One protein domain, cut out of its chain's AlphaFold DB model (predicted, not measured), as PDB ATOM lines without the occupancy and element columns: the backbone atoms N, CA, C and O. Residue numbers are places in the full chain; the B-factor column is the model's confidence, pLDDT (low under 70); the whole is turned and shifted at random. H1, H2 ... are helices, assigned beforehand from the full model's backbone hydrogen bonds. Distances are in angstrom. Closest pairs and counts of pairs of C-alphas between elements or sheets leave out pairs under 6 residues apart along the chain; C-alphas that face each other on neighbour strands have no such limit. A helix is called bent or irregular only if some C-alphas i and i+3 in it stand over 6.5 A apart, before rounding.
ATOM      1  N   ILE A   3      45.320  11.037  15.147       84.31
ATOM      2  CA  ILE A   3      45.155   9.599  15.387       84.31
ATOM      3  C   ILE A   3      46.424   9.100  16.083       84.31
ATOM      4  O   ILE A   3      47.486   9.097  15.458       84.31
ATOM      5  N   PRO A   4      46.347   8.673  17.357       85.88
ATOM      6  CA  PRO A   4      47.514   8.199  18.088       85.88
ATOM      7  C   PRO A   4      48.130   6.951  17.452       85.88
ATOM      8  O   PRO A   4      47.412   6.071  16.972       85.88
ATOM      9  N   LYS A   5      49.456   6.811  17.563       87.31
ATOM     10  CA  LYS A   5      50.188   5.618  17.107       87.31
ATOM     11  C   LYS A   5      49.594   4.289  17.581       87.31
ATOM     12  O   LYS A   5      49.575   3.329  16.823       87.31
ATOM     13  N   THR A   6      49.060   4.246  18.802       85.31
ATOM     14  CA  THR A   6      48.462   3.047  19.421       85.31
ATOM     15  C   THR A   6      47.166   2.595  18.750       85.31
ATOM     16  O   THR A   6      46.679   1.503  19.027       85.31
ATOM     17  N   LYS A   7      46.585   3.438  17.891       79.75
ATOM     18  CA  LYS A   7      45.358   3.177  17.131       79.75
ATOM     19  C   LYS A   7      45.605   3.154  15.618       79.75
ATOM     20  O   LYS A   7      44.662   2.957  14.859       79.75
ATOM     21  N   SER A   8      46.849   3.350  15.183       82.00
ATOM     22  CA  SER A   8      47.253   3.344  13.778       82.00
ATOM     23  C   SER A   8      47.856   1.993  13.409       82.00
ATOM     24  O   SER A   8      48.711   1.477  14.128       82.00
ATOM     25  N   LYS A   9      47.460   1.442  12.255       79.25
ATOM     26  CA  LYS A   9      47.984   0.167  11.735       79.25
ATOM     27  C   LYS A   9      49.510   0.181  11.592       79.25
ATOM     28  O   LYS A   9      50.154  -0.837  11.810       79.25
ATOM     29  N   ASN A  10      50.077   1.344  11.276       82.44
ATOM     30  CA  ASN A  10      51.503   1.499  10.989       82.44
ATOM     31  C   ASN A  10      52.299   2.003  12.205       82.44
ATOM     32  O   ASN A  10      53.458   2.381  12.057       82.44
ATOM     33  N   GLY A  11      51.681   2.090  13.392       86.56
ATOM     34  CA  GLY A  11      52.362   2.538  14.613       86.56
ATOM     35  C   GLY A  11      52.849   3.992  14.573       86.56
ATOM     36  O   GLY A  11      53.691   4.384  15.380       86.56
ATOM     37  N   LYS A  12      52.330   4.804  13.646       87.56
ATOM     38  CA  LYS A  12      52.642   6.232  13.511       87.56
ATOM     39  C   LYS A  12      51.454   7.078  13.945       87.56
ATOM     40  O   LYS A  12      50.308   6.726  13.665       87.56
ATOM     41  N   THR A  13      51.735   8.196  14.606       88.00
ATOM     42  CA  THR A  13      50.725   9.226  14.856       88.00
ATOM     43  C   THR A  13      50.403   9.923  13.540       88.00
ATOM     44  O   THR A  13      51.319  10.312  12.821       88.00
ATOM     45  N   LEU A  14      49.119  10.074  13.226       85.62
ATOM     46  CA  LEU A  14      48.665  10.731  12.002       85.62
ATOM     47  C   LEU A  14      47.972  12.047  12.336       85.62
ATOM     48  O   LEU A  14      47.137  12.101  13.242       85.62
ATOM     49  N   TYR A  15      48.278  13.084  11.561       85.56
ATOM     50  CA  TYR A  15      47.581  14.362  11.602       85.56
ATOM     51  C   TYR A  15      46.787  14.528  10.314       85.56
ATOM     52  O   TYR A  15      47.349  14.570   9.227       85.56
ATOM     53  N   ILE A  16      45.466  14.599  10.447       82.88
ATOM     54  CA  ILE A  16      44.544  14.711   9.318       82.88
ATOM     55  C   ILE A  16      43.953  16.118   9.321       82.88
ATOM     56  O   ILE A  16      43.324  16.528  10.308       82.88
ATOM     57  N   GLY A  17      44.166  16.848   8.223       85.88
ATOM     58  CA  GLY A  17      43.467  18.099   7.937       85.88
ATOM     59  C   GLY A  17      41.987  17.818   7.686       85.88
ATOM     60  O   GLY A  17      41.649  16.912   6.928       85.88
ATOM     61  N   LEU A  18      41.102  18.554   8.355       85.94
ATOM     62  CA  LEU A  18      39.657  18.420   8.184       85.94
ATOM     63  C   LEU A  18      39.125  19.675   7.502       85.94
ATOM     64  O   LEU A  18      39.522  20.776   7.869       85.94
ATOM     65  N   ALA A  19      38.210  19.508   6.551       90.00
ATOM     66  CA  ALA A  19      37.468  20.631   5.989       90.00
ATOM     67  C   ALA A  19      36.530  21.240   7.044       90.00
ATOM     68  O   ALA A  19      35.983  20.511   7.878       90.00
ATOM     69  N   ASP A  20      36.268  22.544   6.959       90.50
ATOM     70  CA  ASP A  20      35.454  23.277   7.942       90.50
ATOM     71  C   ASP A  20      34.073  22.654   8.148       90.50
ATOM     72  O   ASP A  20      33.627  22.456   9.277       90.50
ATOM     73  N   LYS A  21      33.428  22.223   7.057       90.31
ATOM     74  CA  LYS A  21      32.123  21.551   7.123       90.31
ATOM     75  C   LYS A  21      32.156  20.247   7.917       90.31
ATOM     76  O   LYS A  21      31.183  19.907   8.584       90.31
ATOM     77  N   LEU A  22      33.266  19.516   7.874       88.88
ATOM     78  CA  LEU A  22      33.426  18.307   8.675       88.88
ATOM     79  C   LEU A  22      33.637  18.655  10.153       88.88
ATOM     80  O   LEU A  22      33.059  17.997  11.016       88.88
ATOM     81  N   ILE A  23      34.416  19.700  10.447       89.94
ATOM     82  CA  ILE A  23      34.615  20.194  11.817       89.94
ATOM     83  C   ILE A  23      33.269  20.593  12.436       89.94
ATOM     84  O   ILE A  23      32.955  20.134  13.533       89.94
ATOM     85  N   GLU A  24      32.446  21.347  11.707       93.06
ATOM     86  CA  GLU A  24      31.110  21.788  12.130       93.06
ATOM     87  C   GLU A  24      30.201  20.600  12.505       93.06
ATOM     88  O   GLU A  24      29.586  20.569  13.578       93.06
ATOM     89  N   VAL A  25      30.173  19.561  11.661       91.19
ATOM     90  CA  VAL A  25      29.396  18.336  11.918       91.19
ATOM     91  C   VAL A  25      29.895  17.608  13.169       91.19
ATOM     92  O   VAL A  25      29.088  17.124  13.966       91.19
ATOM     93  N   LEU A  26      31.213  17.511  13.359       89.75
ATOM     94  CA  LEU A  26      31.801  16.833  14.517       89.75
ATOM     95  C   LEU A  26      31.555  17.606  15.820       89.75
ATOM     96  O   LEU A  26      31.207  16.993  16.830       89.75
ATOM     97  N   GLN A  27      31.680  18.933  15.795       90.00
ATOM     98  CA  GLN A  27      31.388  19.795  16.942       90.00
ATOM     99  C   GLN A  27      29.920  19.687  17.355       90.00
ATOM    100  O   GLN A  27      29.635  19.410  18.519       90.00
ATOM    101  N   THR A  28      28.994  19.789  16.398       91.44
ATOM    102  CA  THR A  28      27.551  19.639  16.654       91.44
ATOM    103  C   THR A  28      27.237  18.285  17.293       91.44
ATOM    104  O   THR A  28      26.509  18.202  18.281       91.44
ATOM    105  N   ARG A  29      27.843  17.201  16.789       88.06
ATOM    106  CA  ARG A  29      27.688  15.861  17.380       88.06
ATOM    107  C   ARG A  29      28.203  15.787  18.813       88.06
ATOM    108  O   ARG A  29      27.565  15.131  19.634       88.06
ATOM    109  N   LYS A  30      29.337  16.429  19.114       86.50
ATOM    110  CA  LYS A  30      29.898  16.443  20.469       86.50
ATOM    111  C   LYS A  30      29.023  17.240  21.433       86.50
ATOM    112  O   LYS A  30      28.823  16.783  22.550       86.50
ATOM    113  N   LEU A  31      28.460  18.368  20.998       88.94
ATOM    114  CA  LEU A  31      27.528  19.161  21.811       88.94
ATOM    115  C   LEU A  31      26.283  18.353  22.202       88.94
ATOM    116  O   LEU A  31      25.824  18.428  23.338       88.94
ATOM    117  N   CYS A  32      25.775  17.524  21.289       85.94
ATOM    118  CA  CYS A  32      24.583  16.707  21.519       85.94
ATOM    119  C   CYS A  32      24.853  15.363  22.228       85.94
ATOM    120  O   CYS A  32      23.917  14.588  22.427       85.94
ATOM    121  N   SER A  33      26.103  15.036  22.579       85.00
ATOM    122  CA  SER A  33      26.479  13.711  23.087       85.00
ATOM    123  C   SER A  33      27.343  13.793  24.339       85.00
ATOM    124  O   SER A  33      28.409  14.402  24.350       85.00
ATOM    125  N   LYS A  34      26.934  13.067  25.384       86.56
ATOM    126  CA  LYS A  34      27.741  12.869  26.601       86.56
ATOM    127  C   LYS A  34      28.789  11.758  26.459       86.56
ATOM    128  O   LYS A  34      29.536  11.511  27.396       86.56
ATOM    129  N   SER A  35      28.843  11.073  25.313       88.62
ATOM    130  CA  SER A  35      29.812   9.999  25.084       88.62
ATOM    131  C   SER A  35      31.239  10.540  24.966       88.62
ATOM    132  O   SER A  35      31.479  11.630  24.429       88.62
ATOM    133  N   GLU A  36      32.201   9.742  25.422       88.31
ATOM    134  CA  GLU A  36      33.626   9.956  25.161       88.31
ATOM    135  C   GLU A  36      33.972   9.723  23.682       88.31
ATOM    136  O   GLU A  36      34.913  10.314  23.155       88.31
ATOM    137  N   TRP A  37      33.175   8.912  22.983       87.44
ATOM    138  CA  TRP A  37      33.387   8.587  21.581       87.44
ATOM    139  C   TRP A  37      32.799   9.645  20.649       87.44
ATOM    140  O   TRP A  37      31.662  10.088  20.810       87.44
ATOM    141  N   VAL A  38      33.557   9.991  19.604       84.88
ATOM    142  CA  VAL A  38      33.118  10.907  18.535       84.88
ATOM    143  C   VAL A  38      31.925  10.330  17.764       84.88
ATOM    144  O   VAL A  38      30.991  11.055  17.420       84.88
ATOM    145  N   LEU A  39      31.938   9.015  17.516       87.31
ATOM    146  CA  LEU A  39      30.848   8.270  16.885       87.31
ATOM    147  C   LEU A  39      30.387   7.141  17.824       87.31
ATOM    148  O   LEU A  39      30.851   6.001  17.700       87.31
ATOM    149  N   PRO A  40      29.500   7.436  18.789       90.00
ATOM    150  CA  PRO A  40      29.026   6.433  19.732       90.00
ATOM    151  C   PRO A  40      28.119   5.402  19.055       90.00
ATOM    152  O   PRO A  40      27.415   5.694  18.084       90.00
ATOM    153  N   SER A  41      28.109   4.185  19.592       88.50
ATOM    154  CA  SER A  41      27.128   3.174  19.209       88.50
ATOM    155  C   SER A  41      25.736   3.579  19.696       88.50
ATOM    156  O   SER A  41      25.546   3.987  20.838       88.50
ATOM    157  N   VAL A  42      24.734   3.405  18.833       84.44
ATOM    158  CA  VAL A  42      23.326   3.693  19.161       84.44
ATOM    159  C   VAL A  42      22.806   2.770  20.266       84.44
ATOM    160  O   VAL A  42      21.959   3.170  21.054       84.44
ATOM    161  N   LYS A  43      23.306   1.531  20.324       86.06
ATOM    162  CA  LYS A  43      22.866   0.530  21.309       86.06
ATOM    163  C   LYS A  43      23.559   0.671  22.663       86.06
ATOM    164  O   LYS A  43      23.060   0.143  23.646       86.06
ATOM    165  N   ASP A  44      24.729   1.302  22.686       85.75
ATOM    166  CA  ASP A  44      25.581   1.401  23.865       85.75
ATOM    167  C   ASP A  44      26.487   2.628  23.719       85.75
ATOM    168  O   ASP A  44      27.488   2.601  23.001       85.75
ATOM    169  N   ASN A  45      26.119   3.719  24.389       83.50
ATOM    170  CA  ASN A  45      26.813   4.999  24.271       83.50
ATOM    171  C   ASN A  45      28.205   5.006  24.934       83.50
ATOM    172  O   ASN A  45      28.963   5.953  24.715       83.50
ATOM    173  N   SER A  46      28.557   3.962  25.694       86.56
ATOM    174  CA  SER A  46      29.896   3.764  26.263       86.56
ATOM    175  C   SER A  46      30.889   3.191  25.247       86.56
ATOM    176  O   SER A  46      32.100   3.204  25.470       86.56
ATOM    177  N   LYS A  47      30.397   2.710  24.098       88.12
ATOM    178  CA  LYS A  47      31.204   2.090  23.045       88.12
ATOM    179  C   LYS A  47      31.205   2.919  21.769       88.12
ATOM    180  O   LYS A  47      30.234   3.593  21.424       88.12
ATOM    181  N   HIS A  48      32.289   2.792  21.012       89.25
ATOM    182  CA  HIS A  48      32.343   3.284  19.641       89.25
ATOM    183  C   HIS A  48      31.446   2.440  18.723       89.25
ATOM    184  O   HIS A  48      31.226   1.248  18.962       89.25
ATOM    185  N   ILE A  49      30.957   3.033  17.633       89.56
ATOM    186  CA  ILE A  49      30.282   2.290  16.563       89.56
ATOM    187  C   ILE A  49      31.214   1.215  15.968       89.56
ATOM    188  O   ILE A  49      32.404   1.456  15.751       89.56
ATOM    189  N   SER A  50      30.676   0.022  15.690       89.75
ATOM    190  CA  SER A  50      31.446  -1.063  15.065       89.75
ATOM    191  C   SER A  50      31.712  -0.786  13.581       89.75
ATOM    192  O   SER A  50      30.867  -0.199  12.895       89.75
ATOM    193  N   SER A  51      32.835  -1.282  13.045       84.38
ATOM    194  CA  SER A  51      33.143  -1.120  11.612       84.38
ATOM    195  C   SER A  51      32.077  -1.768  10.724       84.38
ATOM    196  O   SER A  51      31.632  -1.173   9.747       84.38
ATOM    197  N   SER A  52      31.560  -2.935  11.121       87.69
ATOM    198  CA  SER A  52      30.456  -3.614  10.435       87.69
ATOM    199  C   SER A  52      29.193  -2.750  10.339       87.69
ATOM    200  O   SER A  52      28.517  -2.746   9.309       87.69
ATOM    201  N   THR A  53      28.882  -1.975  11.382       90.44
ATOM    202  CA  THR A  53      27.733  -1.060  11.381       90.44
ATOM    203  C   THR A  53      27.991   0.132  10.465       90.44
ATOM    204  O   THR A  53      27.111   0.478   9.674       90.44
ATOM    205  N   MET A  54      29.198   0.707  10.501       87.56
ATOM    206  CA  MET A  54      29.612   1.756   9.561       87.56
ATOM    207  C   MET A  54      29.506   1.294   8.104       87.56
ATOM    208  O   MET A  54      28.876   1.974   7.298       87.56
ATOM    209  N   HIS A  55      30.043   0.117   7.769       86.00
ATOM    210  CA  HIS A  55      30.006  -0.417   6.404       86.00
ATOM    211  C   HIS A  55      28.570  -0.619   5.907       86.00
ATOM    212  O   HIS A  55      28.239  -0.243   4.782       86.00
ATOM    213  N   ARG A  56      27.684  -1.155   6.757       89.94
ATOM    214  CA  ARG A  56      26.262  -1.325   6.420       89.94
ATOM    215  C   ARG A  56      25.556   0.012   6.211       89.94
ATOM    216  O   ARG A  56      24.764   0.133   5.279       89.94
ATOM    217  N   ALA A  57      25.816   1.002   7.064       89.56
ATOM    218  CA  ALA A  57      25.240   2.338   6.923       89.56
ATOM    219  C   ALA A  57      25.715   3.010   5.626       89.56
ATOM    220  O   ALA A  57      24.897   3.509   4.852       89.56
ATOM    221  N   TRP A  58      27.013   2.931   5.339       87.88
ATOM    222  CA  TRP A  58      27.603   3.464   4.118       87.88
ATOM    223  C   TRP A  58      27.045   2.800   2.857       87.88
ATOM    224  O   TRP A  58      26.659   3.491   1.919       87.88
ATOM    225  N   ALA A  59      26.921   1.469   2.837       88.31
ATOM    226  CA  ALA A  59      26.327   0.743   1.713       88.31
ATOM    227  C   ALA A  59      24.892   1.209   1.405       88.31
ATOM    228  O   ALA A  59      24.536   1.379   0.240       88.31
ATOM    229  N   LYS A  60      24.084   1.477   2.440       91.56
ATOM    230  CA  LYS A  60      22.723   2.010   2.271       91.56
ATOM    231  C   LYS A  60      22.723   3.419   1.679       91.56
ATOM    232  O   LYS A  60      21.968   3.674   0.744       91.56
ATOM    233  N   ILE A  61      23.561   4.315   2.207       90.56
ATOM    234  CA  ILE A  61      23.665   5.703   1.728       90.56
ATOM    235  C   ILE A  61      24.133   5.724   0.274       90.56
ATOM    236  O   ILE A  61      23.496   6.364  -0.556       90.56
ATOM    237  N   ARG A  62      25.176   4.953  -0.055       88.44
ATOM    238  CA  ARG A  62      25.678   4.826  -1.427       88.44
ATOM    239  C   ARG A  62      24.612   4.339  -2.393       88.44
ATOM    240  O   ARG A  62      24.404   4.980  -3.416       88.44
ATOM    241  N   LYS A  63      23.904   3.256  -2.050       89.69
ATOM    242  CA  LYS A  63      22.818   2.722  -2.885       89.69
ATOM    243  C   LYS A  63      21.750   3.783  -3.143       89.69
ATOM    244  O   LYS A  63      21.300   3.926  -4.272       89.69
ATOM    245  N   LYS A  64      21.368   4.543  -2.112       91.94
ATOM    246  CA  LYS A  64      20.382   5.626  -2.236       91.94
ATOM    247  C   LYS A  64      20.894   6.794  -3.088       91.94
ATOM    248  O   LYS A  64      20.104   7.418  -3.780       91.94
ATOM    249  N   ALA A  65      22.193   7.070  -3.036       88.88
ATOM    250  CA  ALA A  65      22.848   8.121  -3.808       88.88
ATOM    251  C   ALA A  65      23.268   7.686  -5.227       88.88
ATOM    252  O   ALA A  65      23.850   8.490  -5.946       88.88
ATOM    253  N   GLY A  66      23.027   6.430  -5.632       88.31
ATOM    254  CA  GLY A  66      23.466   5.909  -6.934       88.31
ATOM    255  C   GLY A  66      24.986   5.727  -7.070       88.31
ATOM    256  O   GLY A  66      25.497   5.639  -8.182       88.31
ATOM    257  N   ILE A  67      25.720   5.668  -5.955       84.12
ATOM    258  CA  ILE A  67      27.184   5.564  -5.941       84.12
ATOM    259  C   ILE A  67      27.624   4.103  -6.121       84.12
ATOM    260  O   ILE A  67      27.272   3.236  -5.314       84.12
ATOM    261  N   GLN A  68      28.440   3.844  -7.148       77.44
ATOM    262  CA  GLN A  68      28.982   2.517  -7.458       77.44
ATOM    263  C   GLN A  68      30.111   2.082  -6.500       77.44
ATOM    264  O   GLN A  68      30.649   2.869  -5.714       77.44
ATOM    265  N   ASN A  69      30.439   0.786  -6.509       66.44
ATOM    266  CA  ASN A  69      31.201   0.145  -5.434       66.44
ATOM    267  C   ASN A  69      32.683   0.569  -5.351       66.44
ATOM    268  O   ASN A  69      33.270   0.521  -4.272       66.44
ATOM    269  N   GLU A  70      33.255   1.037  -6.458       56.31
ATOM    270  CA  GLU A  70      34.694   1.296  -6.634       56.31
ATOM    271  C   GLU A  70      35.191   2.581  -5.947       56.31
ATOM    272  O   GLU A  70      36.387   2.767  -5.741       56.31
ATOM    273  N   GLN A  71      34.289   3.451  -5.483       54.84
ATOM    274  CA  GLN A  71      34.667   4.720  -4.845       54.84
ATOM    275  C   GLN A  71      35.124   4.588  -3.382       54.84
ATOM    276  O   GLN A  71      35.497   5.587  -2.771       54.84
ATOM    277  N   TYR A  72      35.124   3.378  -2.803       51.62
ATOM    278  CA  TYR A  72      35.659   3.161  -1.449       51.62
ATOM    279  C   TYR A  72      37.178   3.374  -1.403       51.62
ATOM    280  O   TYR A  72      37.694   3.936  -0.441       51.62
ATOM    281  N   MET A  73      37.878   2.985  -2.475       46.06
ATOM    282  CA  MET A  73      39.334   3.110  -2.576       46.06
ATOM    283  C   MET A  73      39.780   4.536  -2.893       46.06
ATOM    284  O   MET A  73      40.891   4.900  -2.550       46.06
ATOM    285  N   ILE A  74      38.917   5.392  -3.449       47.03
ATOM    286  CA  ILE A  74      39.314   6.748  -3.864       47.03
ATOM    287  C   ILE A  74      39.588   7.673  -2.664       47.03
ATOM    288  O   ILE A  74      40.368   8.611  -2.800       47.03
ATOM    289  N   LEU A  75      39.023   7.415  -1.477       46.31
ATOM    290  CA  LEU A  75      39.385   8.174  -0.269       46.31
ATOM    291  C   LEU A  75      40.705   7.691   0.359       46.31
ATOM    292  O   LEU A  75      41.462   8.519   0.856       46.31
ATOM    293  N   GLU A  76      41.007   6.394   0.283       44.53
ATOM    294  CA  GLU A  76      42.269   5.812   0.772       44.53
ATOM    295  C   GLU A  76      43.435   6.057  -0.216       44.53
ATOM    296  O   GLU A  76      44.535   6.388   0.207       44.53
ATOM    297  N   GLU A  77      43.207   5.985  -1.535       37.50
ATOM    298  CA  GLU A  77      44.228   6.205  -2.577       37.50
ATOM    299  C   GLU A  77      44.529   7.684  -2.845       37.50
ATOM    300  O   GLU A  77      45.659   8.021  -3.205       37.50
ATOM    301  N   ARG A  78      43.556   8.597  -2.677       38.56
ATOM    302  CA  ARG A  78      43.828  10.043  -2.809       38.56
ATOM    303  C   ARG A  78      44.533  10.628  -1.593       38.56
ATOM    304  O   ARG A  78      45.199  11.651  -1.720       38.56
ATOM    305  N   LEU A  79      44.450   9.962  -0.446       41.72
ATOM    306  CA  LEU A  79      45.327  10.208   0.689       41.72
ATOM    307  C   LEU A  79      46.581   9.340   0.532       41.72
ATOM    308  O   LEU A  79      46.810   8.416   1.308       41.72
TER     309      LEU A  79
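What this domain is: This is residues 3 to 79 of the 82 residues of the protein "Integrase" of Orientia tsutsugamushi (UniProt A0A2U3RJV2). Three separate helices stand in a loose, open arrangement strung on long loops: H2 and H3 form a corner at their tight link, while H1 stands off by itself beyond a long looping stretch. Before H1, residues 3 to 19 make a long arm without a named element, of which residues 6 to 11 stick out free. The printed part has 77 residues with three named helices, in the order H1, H2, H3, and no named strand; the class is all helix, though under half of the residues, 36 of 77, are in named elements. The whole is loose, with a radius of gyration of the C-alphas of 14.7 A and spans of 35 by 31 by 26 A.

How they stand to each other: H1, residues 20 to 31, touches no helix, and its residues 20 to 25 stand free. H2, residues 51 to 64, is apart from H1. H3, residues 69 to 78, is apart from H1 too. H2 and H3 are near each other, with 5 pairs of C-alphas within 10 A and the closest 8.3 A apart. In H1 and H2 every O i to N i+4 pair is within hydrogen-bond range; in H3 2 of 6 are, beside 2 of 7 O i to N i+3 pairs.

Where its parts are: H1 begins at C-alpha 20 (35.454, 23.277, 7.942) and measures 16.5 A from first to last C-alpha. H2, the longest helix by residues, begins at C-alpha 51 (33.143, -1.120, 11.612) and measures 20.0 A. H3 measures 16.3 A and ends at C-alpha 78 (43.828, 10.043, -2.809); it is only just irregular, C-alphas 69 and 72 being 6.7 A apart.

The domain as a whole: The two C-alphas farthest apart, those of Thr 6 and Gly 66, are 36.4 A apart. The printed part has no cut. The link from H1 to H2, 19 residues, is long; that from H2 to H3, 4 residues, is tight. The mean pLDDT of the printed part is 81.7, and residues 69 to 79 are under 70.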